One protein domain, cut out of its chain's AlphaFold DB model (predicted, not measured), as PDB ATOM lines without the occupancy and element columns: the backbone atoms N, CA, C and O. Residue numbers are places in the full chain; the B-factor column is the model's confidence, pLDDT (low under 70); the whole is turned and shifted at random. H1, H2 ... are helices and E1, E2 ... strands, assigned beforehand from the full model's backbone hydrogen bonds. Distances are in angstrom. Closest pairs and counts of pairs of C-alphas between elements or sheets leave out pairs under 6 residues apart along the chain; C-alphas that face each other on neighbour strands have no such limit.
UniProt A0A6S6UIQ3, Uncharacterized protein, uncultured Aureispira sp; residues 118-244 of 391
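What this domain is: This is residues 118 to 244 of the 391 residues of an uncharacterized protein of uncultured Aureispira sp (UniProt A0A6S6UIQ3). Four helices, H1, H2, H3 and H5, make a loosely formed, elongated body in which each packs on the next, H1 on H2, H2 on H3, H3 on H5 and H5 back on H1, like a ring round the long axis. The small hairpin E1 and E2 lies toward one end, where the short helix H4 crosses near the start of the long H5, and the small pair E3 and E4 lies at the other end. The printed part has 127 residues, with five named helices and four named strands in the order H1 E1 E2 H2 E3 H3 H4 H5 E4; both sheets, E1 - E2 and E3 - E4, are antiparallel, and the class is mostly helix. The whole is only just loose, close to compact, with a radius of gyration of the C-alphas of 16.8 A, and it spans 54 by 28 by 20 A.

How they stand to each other: E3, residues 170 to 172, and E4, residues 240 to 244, are antiparallel neighbours, with N 241 and O 171 2.7 A apart, within hydrogen-bond range. E1, residues 139 to 141, and E2, residues 146 to 148, form an antiparallel hairpin; N 140 and O 147 are 2.8 A apart, within range. The closest C-alphas of E2 and H3, residues 183 to 193, are those of Ser 147 and Ser 193, 4.8 A. The hub is H5, residues 211 to 236, which touches H3 at a shallow tilt of 16 degrees, opposite ways, with residues 220 to 228 alone; the closest C-alphas, Lys 188 and Leu 224, are 6.6 A apart. With residues 225 to 236 alone it touches H1, residues 118 to 138, at a steep tilt of 41 degrees, opposite ways; Asn 128 and Arg 229 have the closest C-alphas, 6.6 A. With residues 212 to 217 alone it touches H4, residues 197 to 203, about perpendicular at 85 degrees; the closest C-alphas are those of Gly 200 and Lys 213, 4.9 A. H2, residues 152 to 166, touches H1 at a shallow tilt of 29 degrees, opposite ways, closest at the C-alphas of Met 131 and Leu 159, 6.1 A. H2 touches H3 with residues 152 to 156 alone, closest at the C-alphas of Glu 152 and Lys 186, 6.2 A. H2 and H5 are apart, as are H1 and H3. In H1, H2 and H3 every O i to N i+4 pair is within hydrogen-bond range, in H5 21 of 22, and in H4 1 of 3, beside 4 of 4 O i to N i+3 pairs.

Where its parts are: H1 begins at C-alpha 118, (119.390, 62.892, 68.710), and is 30.4 A long from first to last C-alpha. H2 measures 21.2 A, H3 15.1 A and H5 36.0 A, the last beginning at C-alpha 211, (144.709, 82.240, 89.015). E4, 12.8 A long, ends at C-alpha 244, (119.049, 62.492, 51.749).

The domain as a whole: The two C-alphas farthest apart, those of Gln 205 and Ile 244, are 55.2 A apart. The printed part has no cut, and no link is long. Mean pLDDT of the printed part is 87.9; residue 201 and residues 205 to 210 are under 70.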
ATOM      1  N   ALA A 118     117.996  63.251  68.459       90.44
ATOM      2  CA  ALA A 118     119.390  62.892  68.710       90.44
ATOM      3  C   ALA A 118     120.341  63.425  67.622       90.44
ATOM      4  O   ALA A 118     121.402  63.968  67.925       90.44
ATOM      5  N   GLU A 119     119.953  63.336  66.351       89.81
ATOM      6  CA  GLU A 119     120.704  63.886  65.218       89.81
ATOM      7  C   GLU A 119     120.784  65.409  65.292       89.81
ATOM      8  O   GLU A 119     121.830  66.001  65.032       89.81
ATOM      9  N   LYS A 120     119.685  66.047  65.688       90.94
ATOM     10  CA  LYS A 120     119.602  67.491  65.883       90.94
ATOM     11  C   LYS A 120     120.514  67.977  67.009       90.94
ATOM     12  O   LYS A 120     121.225  68.963  66.819       90.94
ATOM     13  N   ASP A 121     120.530  67.277  68.141       90.94
ATOM     14  CA  ASP A 121     121.444  67.566  69.250       90.94
ATOM     15  C   ASP A 121     122.906  67.353  68.818       90.94
ATOM     16  O   ASP A 121     123.774  68.180  69.103       90.94
ATOM     17  N   THR A 122     123.174  66.300  68.038       91.88
ATOM     18  CA  THR A 122     124.499  66.027  67.452       91.88
ATOM     19  C   THR A 122     124.959  67.164  66.536       91.88
ATOM     20  O   THR A 122     126.077  67.662  66.677       91.88
ATOM     21  N   LEU A 123     124.088  67.625  65.635       91.56
ATOM     22  CA  LEU A 123     124.356  68.749  64.736       91.56
ATOM     23  C   LEU A 123     124.616  70.038  65.518       91.56
ATOM     24  O   LEU A 123     125.589  70.737  65.244       91.56
ATOM     25  N   ALA A 124     123.785  70.337  66.518       92.88
ATOM     26  CA  ALA A 124     123.962  71.507  67.368       92.88
ATOM     27  C   ALA A 124     125.308  71.468  68.110       92.88
ATOM     28  O   ALA A 124     126.008  72.479  68.170       92.88
ATOM     29  N   ASN A 125     125.701  70.307  68.638       93.56
ATOM     30  CA  ASN A 125     126.991  70.124  69.300       93.56
ATOM     31  C   ASN A 125     128.161  70.308  68.331       93.56
ATOM     32  O   ASN A 125     129.091  71.039  68.649       93.56
ATOM     33  N   MET A 126     128.091  69.723  67.134       93.25
ATOM     34  CA  MET A 126     129.113  69.892  66.096       93.25
ATOM     35  C   MET A 126     129.288  71.367  65.697       93.25
ATOM     36  O   MET A 126     130.414  71.860  65.648       93.25
ATOM     37  N   LEU A 127     128.186  72.094  65.470       94.88
ATOM     38  CA  LEU A 127     128.223  73.526  65.153       94.88
ATOM     39  C   LEU A 127     128.829  74.343  66.299       94.88
ATOM     40  O   LEU A 127     129.684  75.194  66.057       94.88
ATOM     41  N   ASN A 128     128.426  74.064  67.542       95.12
ATOM     42  CA  ASN A 128     129.000  74.708  68.724       95.12
ATOM     43  C   ASN A 128     130.507  74.453  68.828       95.12
ATOM     44  O   ASN A 128     131.259  75.403  69.014       95.12
ATOM     45  N   THR A 129     130.959  73.210  68.646       94.94
ATOM     46  CA  THR A 129     132.386  72.865  68.657       94.94
ATOM     47  C   THR A 129     133.150  73.662  67.607       94.94
ATOM     48  O   THR A 129     134.121  74.326  67.951       94.94
ATOM     49  N   TYR A 130     132.686  73.697  66.352       94.88
ATOM     50  CA  TYR A 130     133.362  74.463  65.300       94.88
ATOM     51  C   TYR A 130     133.426  75.961  65.598       94.88
ATOM     52  O   TYR A 130     134.472  76.582  65.406       94.88
ATOM     53  N   MET A 131     132.339  76.547  66.099       95.19
ATOM     54  CA  MET A 131     132.336  77.954  66.492       95.19
ATOM     55  C   MET A 131     133.280  78.224  67.665       95.19
ATOM     56  O   MET A 131     133.994  79.221  67.649       95.19
ATOM     57  N   PHE A 132     133.310  77.353  68.674       94.50
ATOM     58  CA  PHE A 132     134.152  77.541  69.855       94.50
ATOM     59  C   PHE A 132     135.631  77.346  69.539       94.50
ATOM     60  O   PHE A 132     136.436  78.167  69.968       94.50
ATOM     61  N   THR A 133     135.981  76.354  68.720       94.25
ATOM     62  CA  THR A 133     137.344  76.187  68.206       94.25
ATOM     63  C   THR A 133     137.779  77.407  67.392       94.25
ATOM     64  O   THR A 133     138.892  77.895  67.567       94.25
ATOM     65  N   TYR A 134     136.903  77.961  66.546       94.25
ATOM     66  CA  TYR A 134     137.204  79.200  65.822       94.25
ATOM     67  C   TYR A 134     137.423  80.392  66.772       94.25
ATOM     68  O   TYR A 134     138.381  81.144  66.607       94.25
ATOM     69  N   LEU A 135     136.576  80.561  67.793       91.88
ATOM     70  CA  LEU A 135     136.738  81.633  68.783       91.88
ATOM     71  C   LEU A 135     138.047  81.510  69.566       91.88
ATOM     72  O   LEU A 135     138.706  82.520  69.794       91.88
ATOM     73  N   GLU A 136     138.435  80.298  69.954       89.88
ATOM     74  CA  GLU A 136     139.710  80.041  70.633       89.88
ATOM     75  C   GLU A 136     140.912  80.433  69.776       89.88
ATOM     76  O   GLU A 136     141.884  80.965  70.301       89.88
ATOM     77  N   GLN A 137     140.836  80.229  68.459       89.69
ATOM     78  CA  GLN A 137     141.899  80.631  67.538       89.69
ATOM     79  C   GLN A 137     142.000  82.151  67.384       89.69
ATOM     80  O   GLN A 137     143.099  82.681  67.262       89.69
ATOM     81  N   VAL A 138     140.869  82.861  67.383       90.94
ATOM     82  CA  VAL A 138     140.854  84.308  67.120       90.94
ATOM     83  C   VAL A 138     141.083  85.148  68.382       90.94
ATOM     84  O   VAL A 138     141.460  86.318  68.282       90.94
ATOM     85  N   ILE A 139     140.878  84.594  69.578       87.81
ATOM     86  CA  ILE A 139     141.102  85.308  70.841       87.81
ATOM     87  C   ILE A 139     142.549  85.103  71.305       87.81
ATOM     88  O   ILE A 139     142.930  84.041  71.784       87.81
ATOM     89  N   ILE A 140     143.351  86.165  71.218       84.81
ATOM     90  CA  ILE A 140     144.752  86.184  71.644       84.81
ATOM     91  C   ILE A 140     144.832  86.645  73.100       84.81
ATOM     92  O   ILE A 140     144.372  87.737  73.457       84.81
ATOM     93  N   VAL A 141     145.472  85.828  73.938       79.56
ATOM     94  CA  VAL A 141     145.706  86.125  75.355       79.56
ATOM     95  C   VAL A 141     147.072  86.782  75.536       79.56
ATOM     96  O   VAL A 141     148.105  86.140  75.365       79.56
ATOM     97  N   ASN A 142     147.081  88.048  75.953       80.06
ATOM     98  CA  ASN A 142     148.292  88.741  76.392       80.06
ATOM     99  C   ASN A 142     148.396  88.734  77.929       80.06
ATOM    100  O   ASN A 142     147.424  88.463  78.634       80.06
ATOM    101  N   ARG A 143     149.561  89.105  78.486       74.62
ATOM    102  CA  ARG A 143     149.825  89.088  79.949       74.62
ATOM    103  C   ARG A 143     148.767  89.804  80.812       74.62
ATOM    104  O   ARG A 143     148.561  89.423  81.969       74.62
ATOM    105  N   ASN A 144     148.145  90.864  80.288       76.38
ATOM    106  CA  ASN A 144     147.201  91.715  81.025       76.38
ATOM    107  C   ASN A 144     145.905  92.042  80.264       76.38
ATOM    108  O   ASN A 144     145.025  92.684  80.841       76.38
ATOM    109  N   THR A 145     145.766  91.635  79.004       80.94
ATOM    110  CA  THR A 145     144.629  92.000  78.148       80.94
ATOM    111  C   THR A 145     144.217  90.826  77.274       80.94
ATOM    112  O   THR A 145     145.040  89.979  76.924       80.94
ATOM    113  N   LEU A 146     142.937  90.789  76.920       82.19
ATOM    114  CA  LEU A 146     142.442  89.949  75.836       82.19
ATOM    115  C   LEU A 146     142.373  90.806  74.579       82.19
ATOM    116  O   LEU A 146     141.895  91.934  74.621       82.19
ATOM    117  N   SER A 147     142.879  90.280  73.473       83.88
ATOM    118  CA  SER A 147     142.816  90.938  72.169       83.88
ATOM    119  C   SER A 147     142.210  89.995  71.145       83.88
ATOM    120  O   SER A 147     142.292  88.777  71.285       83.88
ATOM    121  N   LEU A 148     141.595  90.557  70.113       86.94
ATOM    122  CA  LEU A 148     141.071  89.789  68.994       86.94
ATOM    123  C   LEU A 148     142.062  89.882  67.833       86.94
ATOM    124  O   LEU A 148     142.494  90.976  67.479       86.94
ATOM    125  N   GLN A 149     142.404  88.746  67.228       87.38
ATOM    126  CA  GLN A 149     143.255  88.690  66.036       87.38
ATOM    127  C   GLN A 149     142.589  89.366  64.825       87.38
ATOM    128  O   GLN A 149     143.264  89.838  63.915       87.38
ATOM    129  N   GLN A 150     141.256  89.394  64.805       88.75
ATOM    130  CA  GLN A 150     140.429  89.967  63.745       88.75
ATOM    131  C   GLN A 150     139.422  90.948  64.347       88.75
ATOM    132  O   GLN A 150     139.098  90.869  65.531       88.75
ATOM    133  N   ASN A 151     138.889  91.860  63.530       90.88
ATOM    134  CA  ASN A 151     137.848  92.768  64.013       90.88
ATOM    135  C   ASN A 151     136.535  92.014  64.303       90.88
ATOM    136  O   ASN A 151     136.251  90.965  63.721       90.88
ATOM    137  N   GLU A 152     135.688  92.567  65.172       91.19
ATOM    138  CA  GLU A 152     134.470  91.893  65.639       91.19
ATOM    139  C   GLU A 152     133.512  91.571  64.481       91.19
ATOM    140  O   GLU A 152     132.832  90.547  64.493       91.19
ATOM    141  N   ARG A 153     133.475  92.416  63.441       92.00
ATOM    142  CA  ARG A 153     132.627  92.197  62.257       92.00
ATOM    143  C   ARG A 153     133.072  90.979  61.446       92.00
ATOM    144  O   ARG A 153     132.222  90.244  60.948       92.00
ATOM    145  N   GLN A 154     134.379  90.769  61.299       92.94
ATOM    146  CA  GLN A 154     134.948  89.607  60.619       92.94
ATOM    147  C   GLN A 154     134.657  88.329  61.402       92.94
ATOM    148  O   GLN A 154     134.203  87.359  60.802       92.94
ATOM    149  N   ILE A 155     134.806  88.361  62.729       93.50
ATOM    150  CA  ILE A 155     134.457  87.229  63.599       93.50
ATOM    151  C   ILE A 155     132.984  86.864  63.435       93.50
ATOM    152  O   ILE A 155     132.668  85.710  63.168       93.50
ATOM    153  N   MET A 156     132.085  87.850  63.510       94.75
ATOM    154  CA  MET A 156     130.649  87.631  63.307       94.75
ATOM    155  C   MET A 156     130.345  87.033  61.929       94.75
ATOM    156  O   MET A 156     129.572  86.082  61.824       94.75
ATOM    157  N   ARG A 157     130.982  87.540  60.865       95.75
ATOM    158  CA  ARG A 157     130.823  86.994  59.508       95.75
ATOM    159  C   ARG A 157     131.280  85.535  59.429       95.75
ATOM    160  O   ARG A 157     130.596  84.732  58.802       95.75
ATOM    161  N   SER A 158     132.400  85.193  60.058       94.75
ATOM    162  CA  SER A 158     132.920  83.825  60.090       94.75
ATOM    163  C   SER A 158     132.020  82.888  60.894       94.75
ATOM    164  O   SER A 158     131.693  81.812  60.401       94.75
ATOM    165  N   LEU A 159     131.552  83.310  62.075       95.31
ATOM    166  CA  LEU A 159     130.594  82.552  62.888       95.31
ATOM    167  C   LEU A 159     129.307  82.268  62.108       95.31
ATOM    168  O   LEU A 159     128.888  81.117  62.008       95.31
ATOM    169  N   ASN A 160     128.731  83.294  61.477       96.12
ATOM    170  CA  ASN A 160     127.562  83.123  60.617       96.12
ATOM    171  C   ASN A 160     127.869  82.177  59.444       96.12
ATOM    172  O   ASN A 160     127.076  81.295  59.130       96.12
ATOM    173  N   GLY A 161     129.048  82.306  58.828       94.81
ATOM    174  CA  GLY A 161     129.507  81.435  57.745       94.81
ATOM    175  C   GLY A 161     129.622  79.959  58.139       94.81
ATOM    176  O   GLY A 161     129.290  79.098  57.325       94.81
ATOM    177  N   ILE A 162     130.050  79.654  59.370       94.81
ATOM    178  CA  ILE A 162     130.080  78.282  59.906       94.81
ATOM    179  C   ILE A 162     128.660  77.709  59.950       94.81
ATOM    180  O   ILE A 162     128.439  76.600  59.463       94.81
ATOM    181  N   ILE A 163     127.694  78.481  60.461       94.50
ATOM    182  CA  ILE A 163     126.286  78.067  60.518       94.50
ATOM    183  C   ILE A 163     125.714  77.863  59.111       94.50
ATOM    184  O   ILE A 163     125.184  76.791  58.827       94.50
ATOM    185  N   TYR A 164     125.880  78.826  58.199       93.69
ATOM    186  CA  TYR A 164     125.371  78.708  56.826       93.69
ATOM    187  C   TYR A 164     125.928  77.488  56.088       93.69
ATOM    188  O   TYR A 164     125.189  76.776  55.409       93.69
ATOM    189  N   LYS A 165     127.228  77.207  56.239       92.38
ATOM    190  CA  LYS A 165     127.850  76.017  55.643       92.38
ATOM    191  C   LYS A 165     127.322  74.734  56.280       92.38
ATOM    192  O   LYS A 165     126.952  73.809  55.557       92.38
ATOM    193  N   GLY A 166     127.248  74.686  57.610       90.88
ATOM    194  CA  GLY A 166     126.790  73.508  58.344       90.88
ATOM    195  C   GLY A 166     125.305  73.185  58.142       90.88
ATOM    196  O   GLY A 166     124.931  72.016  58.152       90.88
ATOM    197  N   LEU A 167     124.470  74.195  57.884       91.38
ATOM    198  CA  LEU A 167     123.039  74.039  57.610       91.38
ATOM    199  C   LEU A 167     122.699  73.933  56.114       91.38
ATOM    200  O   LEU A 167     121.530  73.803  55.765       91.38
ATOM    201  N   SER A 168     123.686  73.938  55.214       90.50
ATOM    202  CA  SER A 168     123.461  73.937  53.756       90.50
ATOM    203  C   SER A 168     122.572  72.785  53.256       90.50
ATOM    204  O   SER A 168     121.730  72.984  52.373       90.50
ATOM    205  N   MET A 169     122.711  71.601  53.861       90.75
ATOM    206  CA  MET A 169     121.929  70.393  53.561       90.75
ATOM    207  C   MET A 169     120.624  70.282  54.364       90.75
ATOM    208  O   MET A 169     119.900  69.295  54.225       90.75
ATOM    209  N   PHE A 170     120.317  71.268  55.203       91.62
ATOM    210  CA  PHE A 170     119.163  71.258  56.090       91.62
ATOM    211  C   PHE A 170     118.131  72.299  55.660       91.62
ATOM    212  O   PHE A 170     118.453  73.357  55.122       91.62
ATOM    213  N   ARG A 171     116.859  71.989  55.883       92.00
ATOM    214  CA  ARG A 171     115.723  72.890  55.660       92.00
ATOM    215  C   ARG A 171     114.818  72.816  56.864       92.00
ATOM    216  O   ARG A 171     114.682  71.744  57.440       92.00
ATOM    217  N   ASN A 172     114.190  73.911  57.253       91.50
ATOM    218  CA  ASN A 172     113.187  73.863  58.308       91.50
ATOM    219  C   ASN A 172     111.771  73.897  57.730       91.50
ATOM    220  O   ASN A 172     111.546  74.221  56.563       91.50
ATOM    221  N   ARG A 173     110.793  73.527  58.557       87.62
ATOM    222  CA  ARG A 173     109.388  73.489  58.134       87.62
ATOM    223  C   ARG A 173     108.817  74.869  57.817       87.62
ATOM    224  O   ARG A 173     107.916  74.957  56.984       87.62
ATOM    225  N   THR A 174     109.292  75.917  58.480       85.50
ATOM    226  CA  THR A 174     108.725  77.273  58.421       85.50
ATOM    227  C   THR A 174     109.428  78.202  57.433       85.50
ATOM    228  O   THR A 174     109.021  79.351  57.327       85.50
ATOM    229  N   ASP A 175     110.447  77.719  56.714       82.88
ATOM    230  CA  ASP A 175     111.319  78.529  55.847       82.88
ATOM    231  C   ASP A 175     111.925  79.744  56.588       82.88
ATOM    232  O   ASP A 175     112.093  80.825  56.035       82.88
ATOM    233  N   THR A 176     112.220  79.570  57.881       84.75
ATOM    234  CA  THR A 176     112.818  80.605  58.736       84.75
ATOM    235  C   THR A 176     114.334  80.529  58.635       84.75
ATOM    236  O   THR A 176     114.965  79.736  59.334       84.75
ATOM    237  N   ASP A 177     114.933  81.305  57.746       82.31
ATOM    238  CA  ASP A 177     116.384  81.284  57.589       82.31
ATOM    239  C   ASP A 177     117.102  81.827  58.835       82.31
ATOM    240  O   ASP A 177     116.575  82.642  59.592       82.31
ATOM    241  N   PHE A 178     118.323  81.343  59.070       89.12
ATOM    242  CA  PHE A 178     119.193  81.917  60.092       89.12
ATOM    243  C   PHE A 178     119.648  83.300  59.626       89.12
ATOM    244  O   PHE A 178     120.422  83.392  58.682       89.12
ATOM    245  N   GLU A 179     119.196  84.367  60.280       89.44
ATOM    246  CA  GLU A 179     119.537  85.741  59.873       89.44
ATOM    247  C   GLU A 179     120.955  86.163  60.301       89.44
ATOM    248  O   GLU A 179     121.491  87.177  59.845       89.44
ATOM    249  N   GLY A 180     121.597  85.365  61.158       92.50
ATOM    250  CA  GLY A 180     122.870  85.683  61.791       92.50
ATOM    251  C   GLY A 180     122.755  85.782  63.309       92.50
ATOM    252  O   GLY A 180     121.669  85.925  63.867       92.50
ATOM    253  N   PHE A 181     123.903  85.719  63.984       94.56
ATOM    254  CA  PHE A 181     123.987  86.037  65.407       94.56
ATOM    255  C   PHE A 181     123.658  87.507  65.666       94.56
ATOM    256  O   PHE A 181     123.987  88.386  64.862       94.56
ATOM    257  N   SER A 182     123.054  87.771  66.820       95.06
ATOM    258  CA  SER A 182     122.602  89.100  67.210       95.06
ATOM    259  C   SER A 182     123.760  90.069  67.481       95.06
ATOM    260  O   SER A 182     124.910  89.683  67.732       95.06
ATOM    261  N   ASP A 183     123.449  91.368  67.521       93.75
ATOM    262  CA  ASP A 183     124.414  92.385  67.946       93.75
ATOM    263  C   ASP A 183     124.879  92.189  69.406       93.75
ATOM    264  O   ASP A 183     125.943  92.694  69.765       93.75
ATOM    265  N   LEU A 184     124.170  91.418  70.247       93.25
ATOM    266  CA  LEU A 184     124.614  91.108  71.615       93.25
ATOM    267  C   LEU A 184     125.932  90.329  71.616       93.25
ATOM    268  O   LEU A 184     126.834  90.655  72.391       93.25
ATOM    269  N   ILE A 185     126.086  89.362  70.705       93.81
ATOM    270  CA  ILE A 185     127.340  88.610  70.543       93.81
ATOM    271  C   ILE A 185     128.474  89.556  70.151       93.81
ATOM    272  O   ILE A 185     129.557  89.526  70.734       93.81
ATOM    273  N   LYS A 186     128.208  90.466  69.215       93.56
ATOM    274  CA  LYS A 186     129.169  91.483  68.779       93.56
ATOM    275  C   LYS A 186     129.547  92.445  69.907       93.56
ATOM    276  O   LYS A 186     130.726  92.762  70.062       93.56
ATOM    277  N   PHE A 187     128.589  92.886  70.725       93.19
ATOM    278  CA  PHE A 187     128.878  93.691  71.914       93.19
ATOM    279  C   PHE A 187     129.731  92.916  72.918       93.19
ATOM    280  O   PHE A 187     130.682  93.480  73.460       93.19
ATOM    281  N   LYS A 188     129.457  91.624  73.128       92.81
ATOM    282  CA  LYS A 188     130.259  90.779  74.016       92.81
ATOM    283  C   LYS A 188     131.687  90.587  73.503       92.81
ATOM    284  O   LYS A 188     132.627  90.697  74.288       92.81
ATOM    285  N   LEU A 189     131.872  90.398  72.196       91.94
ATOM    286  CA  LEU A 189     133.194  90.370  71.558       91.94
ATOM    287  C   LEU A 189     133.952  91.687  71.774       91.94
ATOM    288  O   LEU A 189     135.117  91.662  72.160       91.94
ATOM    289  N   LYS A 190     133.274  92.832  71.626       91.25
ATOM    290  CA  LYS A 190     133.860  94.151  71.907       91.25
ATOM    291  C   LYS A 190     134.216  94.330  73.390       91.25
ATOM    292  O   LYS A 190     135.203  94.980  73.722       91.25
ATOM    293  N   GLN A 191     133.427  93.777  74.310       89.50
ATOM    294  CA  GLN A 191     133.777  93.783  75.734       89.50
ATOM    295  C   GLN A 191     135.032  92.952  75.999       89.50
ATOM    296  O   GLN A 191     135.884  93.387  76.767       89.50
ATOM    297  N   ILE A 192     135.159  91.790  75.351       88.06
ATOM    298  CA  ILE A 192     136.338  90.924  75.454       88.06
ATOM    299  C   ILE A 192     137.576  91.623  74.886       88.06
ATOM    300  O   ILE A 192     138.604  91.626  75.555       88.06
ATOM    301  N   SER A 193     137.481  92.280  73.724       86.44
ATOM    302  CA  SER A 193     138.617  92.994  73.116       86.44
ATOM    303  C   SER A 193     139.140  94.154  73.966       86.44
ATOM    304  O   SER A 193     140.320  94.482  73.911       86.44
ATOM    305  N   ASN A 194     138.275  94.752  74.789       86.38
ATOM    306  CA  ASN A 194     138.622  95.848  75.697       86.38
ATOM    307  C   ASN A 194     138.806  95.386  77.158       86.38
ATOM    308  O   ASN A 194     138.962  96.214  78.063       86.38
ATOM    309  N   ALA A 195     138.761  94.078  77.433       84.56
ATOM    310  CA  ALA A 195     138.847  93.556  78.789       84.56
ATOM    311  C   ALA A 195     140.295  93.561  79.301       84.56
ATOM    312  O   ALA A 195     141.182  92.888  78.772       84.56
ATOM    313  N   SER A 196     140.519  94.268  80.411       83.00
ATOM    314  CA  SER A 196     141.744  94.132  81.198       83.00
ATOM    315  C   SER A 196     141.619  92.961  82.169       83.00
ATOM    316  O   SER A 196     140.731  92.948  83.024       83.00
ATOM    317  N   LEU A 197     142.552  92.012  82.088       80.44
ATOM    318  CA  LEU A 197     142.635  90.860  82.992       80.44
ATOM    319  C   LEU A 197     143.003  91.273  84.423       80.44
ATOM    320  O   LEU A 197     142.757  90.526  85.364       80.44
ATOM    321  N   ALA A 198     143.539  92.484  84.620       77.62
ATOM    322  CA  ALA A 198     143.805  93.021  85.953       77.62
ATOM    323  C   ALA A 198     142.526  93.172  86.794       77.62
ATOM    324  O   ALA A 198     142.602  93.049  88.015       77.62
ATOM    325  N   LYS A 199     141.357  93.355  86.156       75.94
ATOM    326  CA  LYS A 199     140.053  93.390  86.838       75.94
ATOM    327  C   LYS A 199     139.710  92.065  87.531       75.94
ATOM    328  O   LYS A 199     138.991  92.085  88.524       75.94
ATOM    329  N   GLY A 200     140.272  90.944  87.073       72.00
ATOM    330  CA  GLY A 200     140.104  89.638  87.716       72.00
ATOM    331  C   GLY A 200     140.600  89.621  89.162       72.00
ATOM    332  O   GLY A 200     139.921  89.087  90.027       72.00
ATOM    333  N   LYS A 201     141.693  90.332  89.469       69.44
ATOM    334  CA  LYS A 201     142.239  90.433  90.839       69.44
ATOM    335  C   LYS A 201     141.285  91.092  91.837       69.44
ATOM    336  O   LYS A 201     141.410  90.877  93.033       69.44
ATOM    337  N   VAL A 202     140.383  91.941  91.348       73.19
ATOM    338  CA  VAL A 202     139.392  92.644  92.178       73.19
ATOM    339  C   VAL A 202     138.139  91.790  92.370       73.19
ATOM    340  O   VAL A 202     137.483  91.896  93.400       73.19
ATOM    341  N   LEU A 203     137.811  90.959  91.377       74.06
ATOM    342  CA  LEU A 203     136.617  90.110  91.349       74.06
ATOM    343  C   LEU A 203     136.823  88.752  92.036       74.06
ATOM    344  O   LEU A 203     135.858  88.201  92.551       74.06
ATOM    345  N   PHE A 204     138.053  88.235  92.053       75.31
ATOM    346  CA  PHE A 204     138.424  86.937  92.628       75.31
ATOM    347  C   PHE A 204     139.472  87.142  93.731       75.31
ATOM    348  O   PHE A 204     140.636  86.784  93.582       75.31
ATOM    349  N   GLN A 205     139.065  87.812  94.814       64.50
ATOM    350  CA  GLN A 205     139.962  88.270  95.891       64.50
ATOM    351  C   GLN A 205     140.570  87.130  96.726       64.50
ATOM    352  O   GLN A 205     141.549  87.359  97.431       64.50
ATOM    353  N   GLU A 206     140.011  85.921  96.630       63.44
ATOM    354  CA  GLU A 206     140.422  84.737  97.398       63.44
ATOM    355  C   GLU A 206     141.420  83.831  96.650       63.44
ATOM    356  O   GLU A 206     141.984  82.919  97.249       63.44
ATOM    357  N   GLU A 207     141.678  84.080  95.361       63.31
ATOM    358  CA  GLU A 207     142.573  83.265  94.527       63.31
ATOM    359  C   GLU A 207     143.969  83.894  94.375       63.31
ATOM    360  O   GLU A 207     144.157  85.111  94.492       63.31
ATOM    361  N   GLU A 208     144.979  83.075  94.056       68.75
ATOM    362  CA  GLU A 208     146.312  83.578  93.725       68.75
ATOM    363  C   GLU A 208     146.247  84.587  92.559       68.75
ATOM    364  O   GLU A 208     145.447  84.475  91.630       68.75
ATOM    365  N   LYS A 209     147.121  85.605  92.561       62.62
ATOM    366  CA  LYS A 209     147.076  86.714  91.578       62.62
ATOM    367  C   LYS A 209     147.153  86.259  90.112       62.62
ATOM    368  O   LYS A 209     146.767  87.037  89.230       62.62
ATOM    369  N   ALA A 210     147.747  85.095  89.848       67.38
ATOM    370  CA  ALA A 210     147.812  84.477  88.527       67.38
ATOM    371  C   ALA A 210     146.498  83.751  88.190       67.38
ATOM    372  O   ALA A 210     145.948  83.981  87.112       67.38
ATOM    373  N   ASP A 211     145.954  83.002  89.145       77.94
ATOM    374  CA  ASP A 211     144.709  82.240  89.015       77.94
ATOM    375  C   ASP A 211     143.494  83.153  88.830       77.94
ATOM    376  O   ASP A 211     142.741  82.981  87.873       77.94
ATOM    377  N   ALA A 212     143.411  84.257  89.579       79.38
ATOM    378  CA  ALA A 212     142.336  85.248  89.458       79.38
ATOM    379  C   ALA A 212     142.212  85.862  88.044       79.38
ATOM    380  O   ALA A 212     141.134  86.271  87.597       79.38
ATOM    381  N   LYS A 213     143.328  85.964  87.303       77.62
ATOM    382  CA  LYS A 213     143.322  86.435  85.904       77.62
ATOM    383  C   LYS A 213     142.796  85.365  84.951       77.62
ATOM    384  O   LYS A 213     142.089  85.697  83.997       77.62
ATOM    385  N   ILE A 214     143.176  84.112  85.191       80.81
ATOM    386  CA  ILE A 214     142.763  82.946  84.408       80.81
ATOM    387  C   ILE A 214     141.261  82.708  84.611       80.81
ATOM    388  O   ILE A 214     140.526  82.635  83.626       80.81
ATOM    389  N   ALA A 215     140.782  82.747  85.856       83.62
ATOM    390  CA  ALA A 215     139.368  82.627  86.203       83.62
ATOM    391  C   ALA A 215     138.506  83.706  85.525       83.62
ATOM    392  O   ALA A 215     137.462  83.414  84.935       83.62
ATOM    393  N   TYR A 216     138.966  84.964  85.516       84.31
ATOM    394  CA  TYR A 216     138.244  86.046  84.838       84.31
ATOM    395  C   TYR A 216     138.185  85.873  83.314       84.31
ATOM    396  O   TYR A 216     137.145  86.136  82.703       84.31
ATOM    397  N   ARG A 217     139.271  85.399  82.690       82.69
ATOM    398  CA  ARG A 217     139.283  85.045  81.263       82.69
ATOM    399  C   ARG A 217     138.256  83.955  80.975       82.69
ATOM    400  O   ARG A 217     137.436  84.111  80.072       82.69
ATOM    401  N   ASP A 218     138.299  82.873  81.741       86.31
ATOM    402  CA  ASP A 218     137.453  81.705  81.509       86.31
ATOM    403  C   ASP A 218     135.976  82.048  81.717       86.31
ATOM    404  O   ASP A 218     135.130  81.611  80.936       86.31
ATOM    405  N   LYS A 219     135.667  82.946  82.662       90.38
ATOM    406  CA  LYS A 219     134.333  83.535  82.817       90.38
ATOM    407  C   LYS A 219     133.873  84.273  81.556       90.38
ATOM    408  O   LYS A 219     132.796  83.977  81.044       90.38
ATOM    409  N   LEU A 220     134.673  85.203  81.025       88.06
ATOM    410  CA  LEU A 220     134.299  85.981  79.832       88.06
ATOM    411  C   LEU A 220     134.067  85.092  78.601       88.06
ATOM    412  O   LEU A 220     133.109  85.307  77.854       88.06
ATOM    413  N   LEU A 221     134.927  84.089  78.405       88.56
ATOM    414  CA  LEU A 221     134.795  83.119  77.319       88.56
ATOM    415  C   LEU A 221     133.580  82.208  77.517       88.56
ATOM    416  O   LEU A 221     132.836  81.968  76.569       88.56
ATOM    417  N   SER A 222     133.340  81.735  78.740       91.62
ATOM    418  CA  SER A 222     132.180  80.904  79.082       91.62
ATOM    419  C   SER A 222     130.856  81.642  78.865       91.62
ATOM    420  O   SER A 222     129.909  81.076  78.309       91.62
ATOM    421  N   GLU A 223     130.795  82.928  79.219       93.31
ATOM    422  CA  GLU A 223     129.637  83.784  78.956       93.31
ATOM    423  C   GLU A 223     129.385  83.931  77.448       93.31
ATOM    424  O   GLU A 223     128.261  83.705  76.999       93.31
ATOM    425  N   LEU A 224     130.421  84.228  76.650       93.12
ATOM    426  CA  LEU A 224     130.300  84.311  75.188       93.12
ATOM    427  C   LEU A 224     129.821  82.984  74.580       93.12
ATOM    428  O   LEU A 224     128.867  82.970  73.802       93.12
ATOM    429  N   ARG A 225     130.443  81.862  74.966       94.25
ATOM    430  CA  ARG A 225     130.049  80.516  74.515       94.25
ATOM    431  C   ARG A 225     128.591  80.221  74.861       94.25
ATOM    432  O   ARG A 225     127.859  79.657  74.051       94.25
ATOM    433  N   THR A 226     128.149  80.622  76.052       94.75
ATOM    434  CA  THR A 226     126.767  80.423  76.500       94.75
ATOM    435  C   THR A 226     125.777  81.268  75.705       94.75
ATOM    436  O   THR A 226     124.738  80.734  75.318       94.75
ATOM    437  N   MET A 227     126.104  82.526  75.392       94.88
ATOM    438  CA  MET A 227     125.263  83.375  74.541       94.88
ATOM    439  C   MET A 227     125.115  82.783  73.134       94.88
ATOM    440  O   MET A 227     123.992  82.583  72.677       94.88
ATOM    441  N   ILE A 228     126.227  82.403  72.493       94.50
ATOM    442  CA  ILE A 228     126.222  81.785  71.155       94.50
ATOM    443  C   ILE A 228     125.384  80.504  71.147       94.50
ATOM    444  O   ILE A 228     124.516  80.327  70.294       94.50
ATOM    445  N   ARG A 229     125.599  79.624  72.132       94.88
ATOM    446  CA  ARG A 229     124.835  78.379  72.275       94.88
ATOM    447  C   ARG A 229     123.345  78.640  72.477       94.88
ATOM    448  O   ARG A 229     122.530  77.896  71.940       94.88
ATOM    449  N   SER A 230     122.983  79.659  73.254       93.38
ATOM    450  CA  SER A 230     121.586  80.032  73.497       93.38
ATOM    451  C   SER A 230     120.905  80.521  72.221       93.38
ATOM    452  O   SER A 230     119.815  80.050  71.901       93.38
ATOM    453  N   GLU A 231     121.553  81.411  71.465       93.19
ATOM    454  CA  GLU A 231     121.025  81.899  70.187       93.19
ATOM    455  C   GLU A 231     120.902  80.765  69.163       93.19
ATOM    456  O   GLU A 231     119.837  80.578  68.576       93.19
ATOM    457  N   LEU A 232     121.934  79.925  69.023       92.75
ATOM    458  CA  LEU A 232     121.864  78.756  68.146       92.75
ATOM    459  C   LEU A 232     120.730  77.813  68.565       92.75
ATOM    460  O   LEU A 232     119.991  77.325  67.716       92.75
ATOM    461  N   LYS A 233     120.548  77.567  69.868       91.06
ATOM    462  CA  LYS A 233     119.492  76.681  70.379       91.06
ATOM    463  C   LYS A 233     118.093  77.154  69.982       91.06
ATOM    464  O   LYS A 233     117.255  76.309  69.671       91.06
ATOM    465  N   GLN A 234     117.835  78.462  69.957       88.38
ATOM    466  CA  GLN A 234     116.543  79.002  69.513       88.38
ATOM    467  C   GLN A 234     116.239  78.604  68.064       88.38
ATOM    468  O   GLN A 234     115.147  78.112  67.786       88.38
ATOM    469  N   TYR A 235     117.227  78.708  67.175       88.25
ATOM    470  CA  TYR A 235     117.096  78.271  65.782       88.25
ATOM    471  C   TYR A 235     117.032  76.756  65.642       88.25
ATOM    472  O   TYR A 235     116.225  76.216  64.882       88.25
ATOM    473  N   MET A 236     117.856  76.043  66.409       88.31
ATOM    474  CA  MET A 236     117.847  74.593  66.377       88.31
ATOM    475  C   MET A 236     116.486  74.073  66.813       88.31
ATOM    476  O   MET A 236     116.018  73.154  66.169       88.31
ATOM    477  N   ASN A 237     115.786  74.679  67.781       88.12
ATOM    478  CA  ASN A 237     114.475  74.226  68.269       88.12
ATOM    479  C   ASN A 237     113.389  74.040  67.192       88.12
ATOM    480  O   ASN A 237     112.474  73.255  67.433       88.12
ATOM    481  N   LEU A 238     113.530  74.631  66.005       89.25
ATOM    482  CA  LEU A 238     112.645  74.399  64.860       89.25
ATOM    483  C   LEU A 238     112.617  72.926  64.397       89.25
ATOM    484  O   LEU A 238     113.480  72.107  64.735       89.25
ATOM    485  N   GLU A 239     111.595  72.574  63.619       89.62
ATOM    486  CA  GLU A 239     111.512  71.278  62.941       89.62
ATOM    487  C   GLU A 239     112.408  71.308  61.697       89.62
ATOM    488  O   GLU A 239     112.159  72.087  60.773       89.62
ATOM    489  N   TRP A 240     113.455  70.480  61.704       91.38
ATOM    490  CA  TRP A 240     114.468  70.415  60.655       91.38
ATOM    491  C   TRP A 240     114.332  69.141  59.828       91.38
ATOM    492  O   TRP A 240     114.013  68.069  60.340       91.38
ATOM    493  N   PHE A 241     114.655  69.271  58.551       93.69
ATOM    494  CA  PHE A 241     114.739  68.204  57.576       93.69
ATOM    495  C   PHE A 241     116.142  68.173  56.980       93.69
ATOM    496  O   PHE A 241     116.707  69.220  56.661       93.69
ATOM    497  N   LYS A 242     116.698  66.978  56.815       94.50
ATOM    498  CA  LYS A 242     118.018  66.742  56.223       94.50
ATOM    499  C   LYS A 242     117.847  66.194  54.815       94.50
ATOM    500  O   LYS A 242     117.065  65.267  54.614       94.50
ATOM    501  N   MET A 243     118.582  66.751  53.857       94.56
ATOM    502  CA  MET A 243     118.625  66.235  52.491       94.56
ATOM    503  C   MET A 243     119.241  64.835  52.491       94.56
ATOM    504  O   MET A 243     120.327  64.646  53.041       94.56
ATOM    505  N   ILE A 244     118.556  63.871  51.875       95.12
ATOM    506  CA  ILE A 244     119.049  62.492  51.749       95.12
ATOM    507  C   ILE A 244     119.336  62.086  50.307       95.12
ATOM    508  O   ILE A 244     120.205  61.251  50.085       95.12
TER     509      ILE A 244